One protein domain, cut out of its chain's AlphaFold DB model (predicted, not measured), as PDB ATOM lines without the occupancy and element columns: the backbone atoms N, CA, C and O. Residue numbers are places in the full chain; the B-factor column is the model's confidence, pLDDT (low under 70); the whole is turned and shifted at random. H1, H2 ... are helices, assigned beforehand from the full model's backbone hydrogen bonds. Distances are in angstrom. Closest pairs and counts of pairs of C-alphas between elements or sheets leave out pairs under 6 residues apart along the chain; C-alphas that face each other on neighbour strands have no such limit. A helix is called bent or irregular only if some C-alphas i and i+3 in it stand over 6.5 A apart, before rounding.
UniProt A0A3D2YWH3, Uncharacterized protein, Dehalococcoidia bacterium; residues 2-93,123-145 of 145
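Overview. This is residues 2 to 93 and 123 to 145 of the 145 residues of an uncharacterized protein of Dehalococcoidia bacterium (UniProt A0A3D2YWH3). The short helix H4 sits in the middle, with H1, H3 and the long H5 packed round it at shallow tilts; H6 runs side by side with H1, and H2 folds back from the end of H1 at a steep tilt, the two making a V. Residues 82 to 88, of which 82 to 86 belong to H5, stick out. The 115 printed residues include six named helices, H1 to H6 in chain order, and no named strand: all helix. The whole is compact, with a radius of gyration of the C-alphas of 15.4 A, spanning 50 by 36 by 26 A.

Arrangement. H1, residues 2 to 14, touches H2, residues 17 to 28, with residues 9 to 14 alone, at a steep tilt of 57 degrees; the closest C-alphas, of Lys 13 and Glu 20, are 4.2 A apart. H3, residues 30 to 44, forms a helical hairpin with H4, residues 47 to 56, the closest C-alphas, of His 41 and Gly 47, being 4.0 A apart. H4, the hub, forms another with H5, residues 62 to 86, the closest C-alphas, of Val 55 and Thr 65, being 6.2 A apart. H1, H4 and H6, residues 123 to 142, make a bundle, helices side by side. H1 and H6 touch at a shallow tilt of 28 degrees, opposite ways, the C-alphas of Gly 4 and Gly 137 closest at 3.9 A. H4 and H6 only just touch, with 3 pairs of C-alphas within 8 A. Every O i to N i+4 pair is within hydrogen-bond range in H2 to H6, and 8 of 9 in H1.

Along the chain. H1 begins at C-alpha 2 (41.863, 14.390, 59.005) and is only just irregular: C-alphas 11 and 14 are 6.52 A apart. H5 measures 35.8 A and H6 29.1 A, ending at C-alpha 142 (50.667, 11.359, 66.507).

Size, cuts and confidence. Residues 94 to 122 are not printed; C-alphas 93 and 123 are 41.5 A apart. The links printed whole are tight. Residue 145 alone is under 70 in pLDDT.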
ATOM      1  N   GLY A   2      42.578  14.778  60.246       80.25
ATOM      2  CA  GLY A   2      41.863  14.390  59.005       80.25
ATOM      3  C   GLY A   2      42.748  14.081  57.783       80.25
ATOM      4  O   GLY A   2      42.547  13.069  57.119       80.25
ATOM      5  N   VAL A   3      43.782  14.894  57.530       81.62
ATOM      6  CA  VAL A   3      44.777  14.626  56.473       81.62
ATOM      7  C   VAL A   3      45.532  13.320  56.729       81.62
ATOM      8  O   VAL A   3      45.652  12.508  55.822       81.62
ATOM      9  N   GLY A   4      45.985  13.084  57.964       81.44
ATOM     10  CA  GLY A   4      46.709  11.862  58.326       81.44
ATOM     11  C   GLY A   4      45.884  10.598  58.074       81.44
ATOM     12  O   GLY A   4      46.376   9.663  57.448       81.44
ATOM     13  N   LEU A   5      44.598  10.615  58.446       84.94
ATOM     14  CA  LEU A   5      43.663   9.520  58.166       84.94
ATOM     15  C   LEU A   5      43.491   9.269  56.663       84.94
ATOM     16  O   LEU A   5      43.480   8.116  56.236       84.94
ATOM     17  N   LEU A   6      43.404  10.328  55.853       84.38
ATOM     18  CA  LEU A   6      43.312  10.198  54.399       84.38
ATOM     19  C   LEU A   6      44.584   9.574  53.802       84.38
ATOM     20  O   LEU A   6      44.480   8.721  52.928       84.38
ATOM     21  N   LEU A   7      45.776   9.945  54.287       84.88
ATOM     22  CA  LEU A   7      47.037   9.345  53.826       84.88
ATOM     23  C   LEU A   7      47.128   7.861  54.187       84.88
ATOM     24  O   LEU A   7      47.524   7.054  53.347       84.88
ATOM     25  N   MET A   8      46.712   7.493  55.399       85.31
ATOM     26  CA  MET A   8      46.646   6.091  55.818       85.31
ATOM     27  C   MET A   8      45.635   5.298  54.981       85.31
ATOM     28  O   MET A   8      45.920   4.166  54.600       85.31
ATOM     29  N   LEU A   9      44.482   5.893  54.649       85.00
ATOM     30  CA  LEU A   9      43.477   5.282  53.776       85.00
ATOM     31  C   LEU A   9      44.012   5.066  52.354       85.00
ATOM     32  O   LEU A   9      43.806   3.995  51.787       85.00
ATOM     33  N   VAL A  10      44.721   6.053  51.795       83.25
ATOM     34  CA  VAL A  10      45.352   5.917  50.476       83.25
ATOM     35  C   VAL A  10      46.441   4.853  50.499       83.25
ATOM     36  O   VAL A  10      46.503   4.051  49.576       83.25
ATOM     37  N   ALA A  11      47.262   4.795  51.547       85.56
ATOM     38  CA  ALA A  11      48.246   3.730  51.686       85.56
ATOM     39  C   ALA A  11      47.573   2.350  51.740       85.56
ATOM     40  O   ALA A  11      47.977   1.440  51.029       85.56
ATOM     41  N   ALA A  12      46.488   2.205  52.507       84.56
ATOM     42  CA  ALA A  12      45.756   0.946  52.658       84.56
ATOM     43  C   ALA A  12      45.094   0.423  51.363       84.56
ATOM     44  O   ALA A  12      44.641  -0.730  51.341       84.56
ATOM     45  N   LYS A  13      45.031   1.231  50.293       81.69
ATOM     46  CA  LYS A  13      44.432   0.841  49.008       81.69
ATOM     47  C   LYS A  13      45.143  -0.360  48.377       81.69
ATOM     48  O   LYS A  13      44.473  -1.259  47.884       81.69
ATOM     49  N   ASP A  14      46.471  -0.420  48.495       75.12
ATOM     50  CA  ASP A  14      47.294  -1.464  47.870       75.12
ATOM     51  C   ASP A  14      47.139  -2.827  48.577       75.12
ATOM     52  O   ASP A  14      47.523  -3.863  48.039       75.12
ATOM     53  N   TRP A  15      46.535  -2.846  49.773       78.50
ATOM     54  CA  TRP A  15      46.292  -4.060  50.558       78.50
ATOM     55  C   TRP A  15      44.834  -4.517  50.558       78.50
ATOM     56  O   TRP A  15      44.568  -5.700  50.777       78.50
ATOM     57  N   THR A  16      43.864  -3.617  50.347       83.12
ATOM     58  CA  THR A  16      42.440  -3.972  50.449       83.12
ATOM     59  C   THR A  16      41.580  -3.350  49.348       83.12
ATOM     60  O   THR A  16      41.501  -2.132  49.203       83.12
ATOM     61  N   ARG A  17      40.785  -4.192  48.669       80.50
ATOM     62  CA  ARG A  17      39.799  -3.757  47.652       80.50
ATOM     63  C   ARG A  17      38.739  -2.788  48.190       80.50
ATOM     64  O   ARG A  17      38.110  -2.052  47.435       80.50
ATOM     65  N   LYS A  18      38.479  -2.822  49.504       80.75
ATOM     66  CA  LYS A  18      37.555  -1.885  50.156       80.75
ATOM     67  C   LYS A  18      38.160  -0.482  50.222       80.75
ATOM     68  O   LYS A  18      37.466   0.464  49.869       80.75
ATOM     69  N   ALA A  19      39.425  -0.354  50.636       81.81
ATOM     70  CA  ALA A  19      40.110   0.936  50.678       81.81
ATOM     71  C   ALA A  19      40.301   1.507  49.269       81.81
ATOM     72  O   ALA A  19      39.987   2.672  49.056       81.81
ATOM     73  N   GLU A  20      40.694   0.671  48.305       83.44
ATOM     74  CA  GLU A  20      40.773   1.030  46.882       83.44
ATOM     75  C   GLU A  20      39.474   1.673  46.383       83.44
ATOM     76  O   GLU A  20      39.478   2.817  45.935       83.44
ATOM     77  N   ARG A  21      38.327   1.012  46.590       84.00
ATOM     78  CA  ARG A  21      37.025   1.546  46.168       84.00
ATOM     79  C   ARG A  21      36.677   2.878  46.834       84.00
ATOM     80  O   ARG A  21      36.080   3.740  46.194       84.00
ATOM     81  N   VAL A  22      36.995   3.047  48.117       84.38
ATOM     82  CA  VAL A  22      36.724   4.307  48.829       84.38
ATOM     83  C   VAL A  22      37.604   5.428  48.278       84.38
ATOM     84  O   VAL A  22      37.099   6.518  48.010       84.38
ATOM     85  N   VAL A  23      38.893   5.159  48.068       84.12
ATOM     86  CA  VAL A  23      39.846   6.114  47.487       84.12
ATOM     87  C   VAL A  23      39.414   6.512  46.078       84.12
ATOM     88  O   VAL A  23      39.363   7.705  45.782       84.12
ATOM     89  N   ASP A  24      39.001   5.553  45.252       84.38
ATOM     90  CA  ASP A  24      38.489   5.818  43.908       84.38
ATOM     91  C   ASP A  24      37.244   6.698  43.926       84.38
ATOM     92  O   ASP A  24      37.149   7.635  43.140       84.38
ATOM     93  N   VAL A  25      36.294   6.454  44.833       84.81
ATOM     94  CA  VAL A  25      35.094   7.296  44.957       84.81
ATOM     95  C   VAL A  25      35.462   8.724  45.359       84.81
ATOM     96  O   VAL A  25      34.926   9.668  44.778       84.81
ATOM     97  N   ILE A  26      36.383   8.892  46.312       82.88
ATOM     98  CA  ILE A  26      36.854  10.214  46.750       82.88
ATOM     99  C   ILE A  26      37.537  10.949  45.590       82.88
ATOM    100  O   ILE A  26      37.243  12.118  45.336       82.88
ATOM    101  N   LEU A  27      38.422  10.263  44.867       83.31
ATOM    102  CA  LEU A  27      39.220  10.848  43.790       83.31
ATOM    103  C   LEU A  27      38.462  10.973  42.464       83.31
ATOM    104  O   LEU A  27      38.866  11.755  41.607       83.31
ATOM    105  N   ARG A  28      37.334  10.275  42.295       82.69
ATOM    106  CA  ARG A  28      36.449  10.416  41.128       82.69
ATOM    107  C   ARG A  28      35.901  11.835  40.999       82.69
ATOM    108  O   ARG A  28      35.659  12.299  39.886       82.69
ATOM    109  N   PHE A  29      35.730  12.539  42.115       83.38
ATOM    110  CA  PHE A  29      35.348  13.946  42.131       83.38
ATOM    111  C   PHE A  29      36.592  14.845  42.158       83.38
ATOM    112  O   PHE A  29      36.863  15.545  43.130       83.38
ATOM    113  N   GLU A  30      37.348  14.844  41.060       83.44
ATOM    114  CA  GLU A  30      38.658  15.506  40.976       83.44
ATOM    115  C   GLU A  30      38.617  17.004  41.281       83.44
ATOM    116  O   GLU A  30      39.434  17.506  42.045       83.44
ATOM    117  N   LYS A  31      37.653  17.734  40.705       87.12
ATOM    118  CA  LYS A  31      37.540  19.189  40.892       87.12
ATOM    119  C   LYS A  31      37.375  19.576  42.369       87.12
ATOM    120  O   LYS A  31      38.212  20.329  42.862       87.12
ATOM    121  N   PRO A  32      36.355  19.083  43.101       88.00
ATOM    122  CA  PRO A  32      36.222  19.418  44.516       88.00
ATOM    123  C   PRO A  32      37.373  18.850  45.353       88.00
ATOM    124  O   PRO A  32      37.803  19.516  46.290       88.00
ATOM    125  N   TYR A  33      37.930  17.687  44.992       88.50
ATOM    126  CA  TYR A  33      39.123  17.161  45.654       88.50
ATOM    127  C   TYR A  33      40.305  18.135  45.557       88.50
ATOM    128  O   TYR A  33      40.903  18.470  46.577       88.50
ATOM    129  N   PHE A  34      40.618  18.637  44.359       88.88
ATOM    130  CA  PHE A  34      41.720  19.577  44.156       88.88
ATOM    131  C   PHE A  34      41.471  20.934  44.815       88.88
ATOM    132  O   PHE A  34      42.420  21.525  45.324       88.88
ATOM    133  N   VAL A  35      40.221  21.403  44.881       89.94
ATOM    134  CA  VAL A  35      39.870  22.619  45.635       89.94
ATOM    135  C   VAL A  35      40.134  22.425  47.128       89.94
ATOM    136  O   VAL A  35      40.816  23.243  47.742       89.94
ATOM    137  N   VAL A  36      39.648  21.330  47.723       88.38
ATOM    138  CA  VAL A  36      39.869  21.038  49.149       88.38
ATOM    139  C   VAL A  36      41.354  20.835  49.436       88.38
ATOM    140  O   VAL A  36      41.884  21.424  50.375       88.38
ATOM    141  N   MET A  37      42.039  20.040  48.616       89.50
ATOM    142  CA  MET A  37      43.468  19.781  48.754       89.50
ATOM    143  C   MET A  37      44.286  21.068  48.618       89.50
ATOM    144  O   MET A  37      45.160  21.298  49.447       89.50
ATOM    145  N   GLY A  38      43.972  21.929  47.645       88.12
ATOM    146  CA  GLY A  38      44.622  23.226  47.454       88.12
ATOM    147  C   GLY A  38      44.422  24.164  48.645       88.12
ATOM    148  O   GLY A  38      45.388  24.756  49.121       88.12
ATOM    149  N   SER A  39      43.209  24.229  49.201       88.31
ATOM    150  CA  SER A  39      42.935  24.979  50.434       88.31
ATOM    151  C   SER A  39      43.731  24.429  51.619       88.31
ATOM    152  O   SER A  39      44.419  25.176  52.309       88.31
ATOM    153  N   VAL A  40      43.711  23.109  51.831       87.94
ATOM    154  CA  VAL A  40      44.508  22.455  52.882       87.94
ATOM    155  C   VAL A  40      45.998  22.734  52.679       87.94
ATOM    156  O   VAL A  40      46.695  23.038  53.646       87.94
ATOM    157  N   HIS A  41      46.494  22.680  51.441       88.00
ATOM    158  CA  HIS A  41      47.877  23.006  51.110       88.00
ATOM    159  C   HIS A  41      48.218  24.451  51.470       88.00
ATOM    160  O   HIS A  41      49.185  24.671  52.188       88.00
ATOM    161  N   GLY A  42      47.410  25.417  51.034       84.50
ATOM    162  CA  GLY A  42      47.645  26.832  51.313       84.50
ATOM    163  C   GLY A  42      47.636  27.156  52.808       84.50
ATOM    164  O   GLY A  42      48.487  27.907  53.267       84.50
ATOM    165  N   LEU A  43      46.722  26.554  53.580       85.25
ATOM    166  CA  LEU A  43      46.602  26.825  55.019       85.25
ATOM    167  C   LEU A  43      47.635  26.082  55.877       85.25
ATOM    168  O   LEU A  43      47.999  26.567  56.944       85.25
ATOM    169  N   THR A  44      48.060  24.883  55.470       84.75
ATOM    170  CA  THR A  44      48.822  23.977  56.357       84.75
ATOM    171  C   THR A  44      50.130  23.466  55.771       84.75
ATOM    172  O   THR A  44      50.898  22.811  56.472       84.75
ATOM    173  N   ASN A  45      50.378  23.706  54.484       82.75
ATOM    174  CA  ASN A  45      51.460  23.109  53.702       82.75
ATOM    175  C   ASN A  45      51.415  21.560  53.620       82.75
ATOM    176  O   ASN A  45      52.370  20.927  53.181       82.75
ATOM    177  N   LEU A  46      50.297  20.916  53.992       81.19
ATOM    178  CA  LEU A  46      50.154  19.446  54.007       81.19
ATOM    179  C   LEU A  46      49.541  18.846  52.731       81.19
ATOM    180  O   LEU A  46      49.306  17.643  52.669       81.19
ATOM    181  N   GLY A  47      49.273  19.648  51.700       81.44
ATOM    182  CA  GLY A  47      48.664  19.152  50.454       81.44
ATOM    183  C   GLY A  47      49.573  18.293  49.571       81.44
ATOM    184  O   GLY A  47      49.087  17.598  48.687       81.44
ATOM    185  N   GLY A  48      50.881  18.292  49.820       83.50
ATOM    186  CA  GLY A  48      51.858  17.571  49.010       83.50
ATOM    187  C   GLY A  48      51.655  16.046  48.948       83.50
ATOM    188  O   GLY A  48      51.541  15.474  47.857       83.50
ATOM    189  N   PRO A  49      51.551  15.368  50.105       83.00
ATOM    190  CA  PRO A  49      51.182  13.957  50.169       83.00
ATOM    191  C   PRO A  49      49.809  13.655  49.543       83.00
ATOM    192  O   PRO A  49      49.686  12.673  48.814       83.00
ATOM    193  N   LEU A  50      48.798  14.520  49.733       84.31
ATOM    194  CA  LEU A  50      47.475  14.360  49.100       84.31
ATOM    195  C   LEU A  50      47.560  14.402  47.570       84.31
ATOM    196  O   LEU A  50      47.045  13.522  46.887       84.31
ATOM    197  N   LEU A  51      48.233  15.412  47.023       88.50
ATOM    198  CA  LEU A  51      48.428  15.543  45.584       88.50
ATOM    199  C   LEU A  51      49.116  14.298  45.013       88.50
ATOM    200  O   LEU A  51      48.692  13.763  43.991       88.50
ATOM    201  N   THR A  52      50.149  13.808  45.696       86.56
ATOM    202  CA  THR A  52      50.893  12.641  45.214       86.56
ATOM    203  C   THR A  52      50.053  11.364  45.280       86.56
ATOM    204  O   THR A  52      50.077  10.573  44.338       86.56
ATOM    205  N   ALA A  53      49.238  11.204  46.328       83.19
ATOM    206  CA  ALA A  53      48.207  10.170  46.412       83.19
ATOM    207  C   ALA A  53      47.262  10.184  45.204       83.19
ATOM    208  O   ALA A  53      47.007   9.138  44.605       83.19
ATOM    209  N   ALA A  54      46.756  11.365  44.840       87.00
ATOM    210  CA  ALA A  54      45.829  11.519  43.727       87.00
ATOM    211  C   ALA A  54      46.470  11.151  42.382       87.00
ATOM    212  O   ALA A  54      45.858  10.433  41.592       87.00
ATOM    213  N   VAL A  55      47.713  11.583  42.140       89.38
ATOM    214  CA  VAL A  55      48.452  11.246  40.910       89.38
ATOM    215  C   VAL A  55      48.758   9.748  40.844       89.38
ATOM    216  O   VAL A  55      48.548   9.133  39.803       89.38
ATOM    217  N   LEU A  56      49.180   9.124  41.947       84.56
ATOM    218  CA  LEU A  56      49.421   7.676  41.987       84.56
ATOM    219  C   LEU A  56      48.155   6.856  41.756       84.56
ATOM    220  O   LEU A  56      48.215   5.762  41.199       84.56
ATOM    221  N   ASN A  57      46.991   7.368  42.155       83.88
ATOM    222  CA  ASN A  57      45.727   6.692  41.883       83.88
ATOM    223  C   ASN A  57      45.338   6.674  40.403       83.88
ATOM    224  O   ASN A  57      44.439   5.936  40.022       83.88
ATOM    225  N   LYS A  58      46.020   7.447  39.556       85.56
ATOM    226  CA  LYS A  58      45.820   7.396  38.107       85.56
ATOM    227  C   LYS A  58      46.462   6.181  37.442       85.56
ATOM    228  O   LYS A  58      46.223   5.973  36.258       85.56
ATOM    229  N   GLY A  59      47.270   5.403  38.168       83.81
ATOM    230  CA  GLY A  59      47.941   4.224  37.614       83.81
ATOM    231  C   GLY A  59      48.970   4.565  36.536       83.81
ATOM    232  O   GLY A  59      49.257   3.745  35.671       83.81
ATOM    233  N   TYR A  60      49.502   5.790  36.545       87.50
ATOM    234  CA  TYR A  60      50.543   6.196  35.612       87.50
ATOM    235  C   TYR A  60      51.858   5.479  35.910       87.50
ATOM    236  O   TYR A  60      52.228   5.277  37.067       87.50
ATOM    237  N   GLU A  61      52.633   5.208  34.860       89.31
ATOM    238  CA  GLU A  61      54.016   4.775  35.020       89.31
ATOM    239  C   GLU A  61      54.810   5.777  35.865       89.31
ATOM    240  O   GLU A  61      54.566   6.993  35.839       89.31
ATOM    241  N   LYS A  62      55.816   5.278  36.585       88.12
ATOM    242  CA  LYS A  62      56.645   6.069  37.502       88.12
ATOM    243  C   LYS A  62      57.139   7.389  36.902       88.12
ATOM    244  O   LYS A  62      57.092   8.418  37.575       88.12
ATOM    245  N   ARG A  63      57.609   7.382  35.646       89.06
ATOM    246  CA  ARG A  63      58.131   8.589  34.979       89.06
ATOM    247  C   ARG A  63      57.057   9.667  34.851       89.06
ATOM    248  O   ARG A  63      57.309  10.822  35.184       89.06
ATOM    249  N   VAL A  64      55.867   9.277  34.400       92.25
ATOM    250  CA  VAL A  64      54.724  10.178  34.225       92.25
ATOM    251  C   VAL A  64      54.244  10.674  35.587       92.25
ATOM    252  O   VAL A  64      54.130  11.880  35.773       92.25
ATOM    253  N   THR A  65      54.094   9.779  36.572       90.69
ATOM    254  CA  THR A  65      53.745  10.145  37.956       90.69
ATOM    255  C   THR A  65      54.674  11.228  38.507       90.69
ATOM    256  O   THR A  65      54.213  12.262  38.989       90.69
ATOM    257  N   ARG A  66      55.993  11.031  38.404       89.88
ATOM    258  CA  ARG A  66      56.985  11.984  38.925       89.88
ATOM    259  C   ARG A  66      56.958  13.321  38.188       89.88
ATOM    260  O   ARG A  66      57.024  14.359  38.841       89.88
ATOM    261  N   ALA A  67      56.823  13.305  36.863       91.81
ATOM    262  CA  ALA A  67      56.715  14.527  36.068       91.81
ATOM    263  C   ALA A  67      55.453  15.331  36.425       91.81
ATOM    264  O   ALA A  67      55.531  16.543  36.617       91.81
ATOM    265  N   THR A  68      54.305  14.663  36.585       93.19
ATOM    266  CA  THR A  68      53.044  15.305  36.982       93.19
ATOM    267  C   THR A  68      53.137  15.913  38.380       93.19
ATOM    268  O   THR A  68      52.734  17.059  38.576       93.19
ATOM    269  N   VAL A  69      53.703  15.181  39.345       91.56
ATOM    270  CA  VAL A  69      53.919  15.693  40.707       91.56
ATOM    271  C   VAL A  69      54.845  16.909  40.676       91.56
ATOM    272  O   VAL A  69      54.502  17.940  41.247       91.56
ATOM    273  N   ALA A  70      55.970  16.837  39.958       90.94
ATOM    274  CA  ALA A  70      56.908  17.954  39.837       90.94
ATOM    275  C   ALA A  70      56.251  19.206  39.234       90.94
ATOM    276  O   ALA A  70      56.399  20.295  39.786       90.94
ATOM    277  N   ALA A  71      55.475  19.059  38.156       93.00
ATOM    278  CA  ALA A  71      54.754  20.173  37.540       93.00
ATOM    279  C   ALA A  71      53.728  20.806  38.497       93.00
ATOM    280  O   ALA A  71      53.618  22.032  38.587       93.00
ATOM    281  N   ALA A  72      53.004  19.986  39.257       91.50
ATOM    282  CA  ALA A  72      52.028  20.471  40.225       91.50
ATOM    283  C   ALA A  72      52.692  21.190  41.420       91.50
ATOM    284  O   ALA A  72      52.233  22.262  41.811       91.50
ATOM    285  N   TYR A  73      53.817  20.688  41.939       90.62
ATOM    286  CA  TYR A  73      54.595  21.398  42.966       90.62
ATOM    287  C   TYR A  73      55.232  22.689  42.447       90.62
ATOM    288  O   TYR A  73      55.231  23.688  43.161       90.62
ATOM    289  N   ALA A  74      55.732  22.704  41.208       91.38
ATOM    290  CA  ALA A  74      56.220  23.930  40.579       91.38
ATOM    291  C   ALA A  74      55.102  24.980  40.479       91.38
ATOM    292  O   ALA A  74      55.328  26.160  40.734       91.38
ATOM    293  N   THR A  75      53.876  24.534  40.191       91.94
ATOM    294  CA  THR A  75      52.691  25.396  40.171       91.94
ATOM    295  C   THR A  75      52.376  25.944  41.569       91.94
ATOM    296  O   THR A  75      52.170  27.147  41.710       91.94
ATOM    297  N   PHE A  76      52.405  25.114  42.621       90.44
ATOM    298  CA  PHE A  76      52.241  25.591  44.004       90.44
ATOM    299  C   PHE A  76      53.300  26.616  44.404       90.44
ATOM    300  O   PHE A  76      52.951  27.670  44.934       90.44
ATOM    301  N   ALA A  77      54.570  26.345  44.097       90.50
ATOM    302  CA  ALA A  77      55.662  27.268  44.373       90.50
ATOM    303  C   ALA A  77      55.475  28.601  43.631       90.50
ATOM    304  O   ALA A  77      55.655  29.662  44.227       90.50
ATOM    305  N   ALA A  78      55.052  28.567  42.363       93.12
ATOM    306  CA  ALA A  78      54.779  29.773  41.585       93.12
ATOM    307  C   ALA A  78      53.673  30.630  42.217       93.12
ATOM    308  O   ALA A  78      53.845  31.841  42.346       93.12
ATOM    309  N   PHE A  79      52.571  30.019  42.668       92.25
ATOM    310  CA  PHE A  79      51.515  30.749  43.375       92.25
ATOM    311  C   PHE A  79      51.995  31.301  44.720       92.25
ATOM    312  O   PHE A  79      51.744  32.466  45.003       92.25
ATOM    313  N   GLN A  80      52.726  30.518  45.520       90.00
ATOM    314  CA  GLN A  80      53.257  30.970  46.812       90.00
ATOM    315  C   GLN A  80      54.209  32.164  46.656       90.00
ATOM    316  O   GLN A  80      54.034  33.187  47.318       90.00
ATOM    317  N   VAL A  81      55.185  32.062  45.749       90.25
ATOM    318  CA  VAL A  81      56.128  33.150  45.456       90.25
ATOM    319  C   VAL A  81      55.390  34.354  44.873       90.25
ATOM    320  O   VAL A  81      55.617  35.479  45.312       90.25
ATOM    321  N   GLY A  82      54.461  34.129  43.941       92.38
ATOM    322  CA  GLY A  82      53.632  35.184  43.363       92.38
ATOM    323  C   GLY A  82      52.818  35.937  44.416       92.38
ATOM    324  O   GLY A  82      52.784  37.165  44.393       92.38
ATOM    325  N   THR A  83      52.218  35.234  45.382       92.06
ATOM    326  CA  THR A  83      51.495  35.849  46.504       92.06
ATOM    327  C   THR A  83      52.420  36.680  47.389       92.06
ATOM    328  O   THR A  83      52.054  37.796  47.748       92.06
ATOM    329  N   LEU A  84      53.622  36.188  47.708       90.75
ATOM    330  CA  LEU A  84      54.597  36.948  48.500       90.75
ATOM    331  C   LEU A  84      55.002  38.245  47.790       90.75
ATOM    332  O   LEU A  84      54.936  39.318  48.393       90.75
ATOM    333  N   VAL A  85      55.320  38.164  46.497       90.12
ATOM    334  CA  VAL A  85      55.644  39.340  45.676       90.12
ATOM    335  C   VAL A  85      54.467  40.319  45.641       90.12
ATOM    336  O   VAL A  85      54.652  41.508  45.891       90.12
ATOM    337  N   ALA A  86      53.247  39.831  45.403       94.44
ATOM    338  CA  ALA A  86      52.044  40.661  45.365       94.44
ATOM    339  C   ALA A  86      51.709  41.306  46.723       94.44
ATOM    340  O   ALA A  86      51.162  42.405  46.757       94.44
ATOM    341  N   SER A  87      52.057  40.656  47.840       94.75
ATOM    342  CA  SER A  87      51.888  41.215  49.190       94.75
ATOM    343  C   SER A  87      52.922  42.285  49.556       94.75
ATOM    344  O   SER A  87      52.833  42.866  50.636       94.75
ATOM    345  N   GLY A  88      53.909  42.548  48.690       91.12
ATOM    346  CA  GLY A  88      55.016  43.454  48.991       91.12
ATOM    347  C   GLY A  88      55.981  42.894  50.041       91.12
ATOM    348  O   GLY A  88      56.680  43.660  50.706       91.12
ATOM    349  N   TYR A  89      56.014  41.569  50.216       89.19
ATOM    350  CA  TYR A  89      56.942  40.929  51.138       89.19
ATOM    351  C   TYR A  89      58.371  41.068  50.607       89.19
ATOM    352  O   TYR A  89      58.696  40.582  49.524       89.19
ATOM    353  N   ASN A  90      59.234  41.706  51.395       84.06
ATOM    354  CA  ASN A  90      60.655  41.814  51.096       84.06
ATOM    355  C   ASN A  90      61.391  40.687  51.815       84.06
ATOM    356  O   ASN A  90      61.584  40.726  53.029       84.06
ATOM    357  N   ALA A  91      61.770  39.661  51.058       77.81
ATOM    358  CA  ALA A  91      62.588  38.584  51.580       77.81
ATOM    359  C   ALA A  91      64.011  39.095  51.833       77.81
ATOM    360  O   ALA A  91      64.666  39.592  50.916       77.81
ATOM    361  N   ASP A  92      64.504  38.921  53.058       80.38
ATOM    362  CA  ASP A  92      65.874  39.270  53.448       80.38
ATOM    363  C   ASP A  92      66.862  38.174  53.006       80.38
ATOM    364  O   ASP A  92      67.552  37.527  53.794       80.38
ATOM    365  N   THR A  93      66.840  37.865  51.709       79.44
ATOM    366  CA  THR A  93      67.653  36.813  51.089       79.44
ATOM    367  C   THR A  93      68.562  37.406  50.033       79.44
ATOM    368  O   THR A  93      68.111  38.052  49.090       79.44
ATOM    369  N   ASP A 123      56.407  -0.878  39.973       82.38
ATOM    370  CA  ASP A 123      55.632  -1.616  40.978       82.38
ATOM    371  C   ASP A 123      56.240  -1.444  42.371       82.38
ATOM    372  O   ASP A 123      55.535  -1.167  43.350       82.38
ATOM    373  N   VAL A 124      57.568  -1.551  42.467       84.88
ATOM    374  CA  VAL A 124      58.309  -1.286  43.707       84.88
ATOM    375  C   VAL A 124      58.162   0.180  44.114       84.88
ATOM    376  O   VAL A 124      57.958   0.464  45.297       84.88
ATOM    377  N   TYR A 125      58.180   1.114  43.156       85.75
ATOM    378  CA  TYR A 125      57.939   2.534  43.421       85.75
ATOM    379  C   TYR A 125      56.576   2.771  44.084       85.75
ATOM    380  O   TYR A 125      56.517   3.469  45.097       85.75
ATOM    381  N   SER A 126      55.500   2.165  43.566       81.81
ATOM    382  CA  SER A 126      54.159   2.320  44.148       81.81
ATOM    383  C   SER A 126      54.102   1.808  45.589       81.81
ATOM    384  O   SER A 126      53.625   2.517  46.474       81.81
ATOM    385  N   LYS A 127      54.672   0.625  45.860       85.00
ATOM    386  CA  LYS A 127      54.687   0.022  47.207       85.00
ATOM    387  C   LYS A 127      55.499   0.838  48.211       85.00
ATOM    388  O   LYS A 127      55.046   1.061  49.335       85.00
ATOM    389  N   LEU A 128      56.688   1.302  47.816       86.69
ATOM    390  CA  LEU A 128      57.511   2.182  48.652       86.69
ATOM    391  C   LEU A 128      56.766   3.479  48.969       86.69
ATOM    392  O   LEU A 128      56.787   3.946  50.109       86.69
ATOM    393  N   PHE A 129      56.066   4.033  47.979       84.56
ATOM    394  CA  PHE A 129      55.293   5.247  48.173       84.56
ATOM    395  C   PHE A 129      54.085   5.031  49.091       84.56
ATOM    396  O   PHE A 129      53.832   5.855  49.968       84.56
ATOM    397  N   ALA A 130      53.371   3.912  48.959       85.38
ATOM    398  CA  ALA A 130      52.304   3.542  49.885       85.38
ATOM    399  C   ALA A 130      52.830   3.434  51.328       85.38
ATOM    400  O   ALA A 130      52.222   3.980  52.250       85.38
ATOM    401  N   GLY A 131      54.008   2.827  51.521       87.75
ATOM    402  CA  GLY A 131      54.690   2.790  52.817       87.75
ATOM    403  C   GLY A 131      55.020   4.185  53.360       87.75
ATOM    404  O   GLY A 131      54.688   4.500  54.504       87.75
ATOM    405  N   PHE A 132      55.600   5.055  52.528       87.44
ATOM    406  CA  PHE A 132      55.880   6.449  52.886       87.44
ATOM    407  C   PHE A 132      54.612   7.197  53.323       87.44
ATOM    408  O   PHE A 132      54.604   7.867  54.357       87.44
ATOM    409  N   MET A 133      53.522   7.039  52.575       87.19
ATOM    410  CA  MET A 133      52.229   7.666  52.855       87.19
ATOM    411  C   MET A 133      51.617   7.181  54.164       87.19
ATOM    412  O   MET A 133      51.073   7.984  54.923       87.19
ATOM    413  N   PHE A 134      51.744   5.887  54.459       89.50
ATOM    414  CA  PHE A 134      51.295   5.323  55.724       89.50
ATOM    415  C   PHE A 134      52.057   5.935  56.904       89.50
ATOM    416  O   PHE A 134      51.439   6.443  57.840       89.50
ATOM    417  N   VAL A 135      53.393   5.947  56.830       89.50
ATOM    418  CA  VAL A 135      54.261   6.504  57.878       89.50
ATOM    419  C   VAL A 135      53.991   7.996  58.078       89.50
ATOM    420  O   VAL A 135      53.819   8.439  59.214       89.50
ATOM    421  N   ALA A 136      53.873   8.763  56.992       86.25
ATOM    422  CA  ALA A 136      53.510  10.177  57.045       86.25
ATOM    423  C   ALA A 136      52.130  10.388  57.692       86.25
ATOM    424  O   ALA A 136      51.962  11.280  58.525       86.25
ATOM    425  N   GLY A 137      51.151   9.547  57.351       87.56
ATOM    426  CA  GLY A 137      49.818   9.570  57.945       87.56
ATOM    427  C   GLY A 137      49.833   9.317  59.454       87.56
ATOM    428  O   GLY A 137      49.240  10.094  60.204       87.56
ATOM    429  N   VAL A 138      50.571   8.298  59.906       89.38
ATOM    430  CA  VAL A 138      50.752   7.985  61.335       89.38
ATOM    431  C   VAL A 138      51.433   9.140  62.067       89.38
ATOM    432  O   VAL A 138      50.909   9.603  63.079       89.38
ATOM    433  N   LEU A 139      52.546   9.662  61.540       88.62
ATOM    434  CA  LEU A 139      53.264  10.804  62.123       88.62
ATOM    435  C   LEU A 139      52.360  12.032  62.287       88.62
ATOM    436  O   LEU A 139      52.397  12.691  63.326       88.62
ATOM    437  N   LEU A 140      51.517  12.330  61.293       85.38
ATOM    438  CA  LEU A 140      50.565  13.441  61.368       85.38
ATOM    439  C   LEU A 140      49.444  13.213  62.383       85.38
ATOM    440  O   LEU A 140      48.918  14.183  62.929       85.38
ATOM    441  N   CYS A 141      49.042  11.965  62.614       86.12
ATOM    442  CA  CYS A 141      48.077  11.630  63.655       86.12
ATOM    443  C   CYS A 141      48.703  11.752  65.048       86.12
ATOM    444  O   CYS A 141      48.083  12.356  65.916       86.12
ATOM    445  N   VAL A 142      49.936  11.267  65.232       88.12
ATOM    446  CA  VAL A 142      50.667  11.359  66.507       88.12
ATOM    447  C   VAL A 142      50.973  12.810  66.866       88.12
ATOM    448  O   VAL A 142      50.709  13.210  67.986       88.12
ATOM    449  N   ARG A 143      51.464  13.625  65.923       81.94
ATOM    450  CA  ARG A 143      51.750  15.052  66.173       81.94
ATOM    451  C   ARG A 143      50.486  15.877  66.466       81.94
ATOM    452  O   ARG A 143      50.582  16.982  66.983       81.94
ATOM    453  N   ALA A 144      49.316  15.402  66.043       70.62
ATOM    454  CA  ALA A 144      48.051  16.092  66.282       70.62
ATOM    455  C   ALA A 144      47.461  15.812  67.676       70.62
ATOM    456  O   ALA A 144      46.415  16.385  67.986       70.62
ATOM    457  N   PHE A 145      48.099  14.939  68.459       52.41
ATOM    458  CA  PHE A 145      47.771  14.598  69.840       52.41
ATOM    459  C   PHE A 145      48.844  15.170  70.774       52.41
ATOM    460  O   PHE A 145      48.474  15.572  71.896       52.41
TER     461      PHE A 145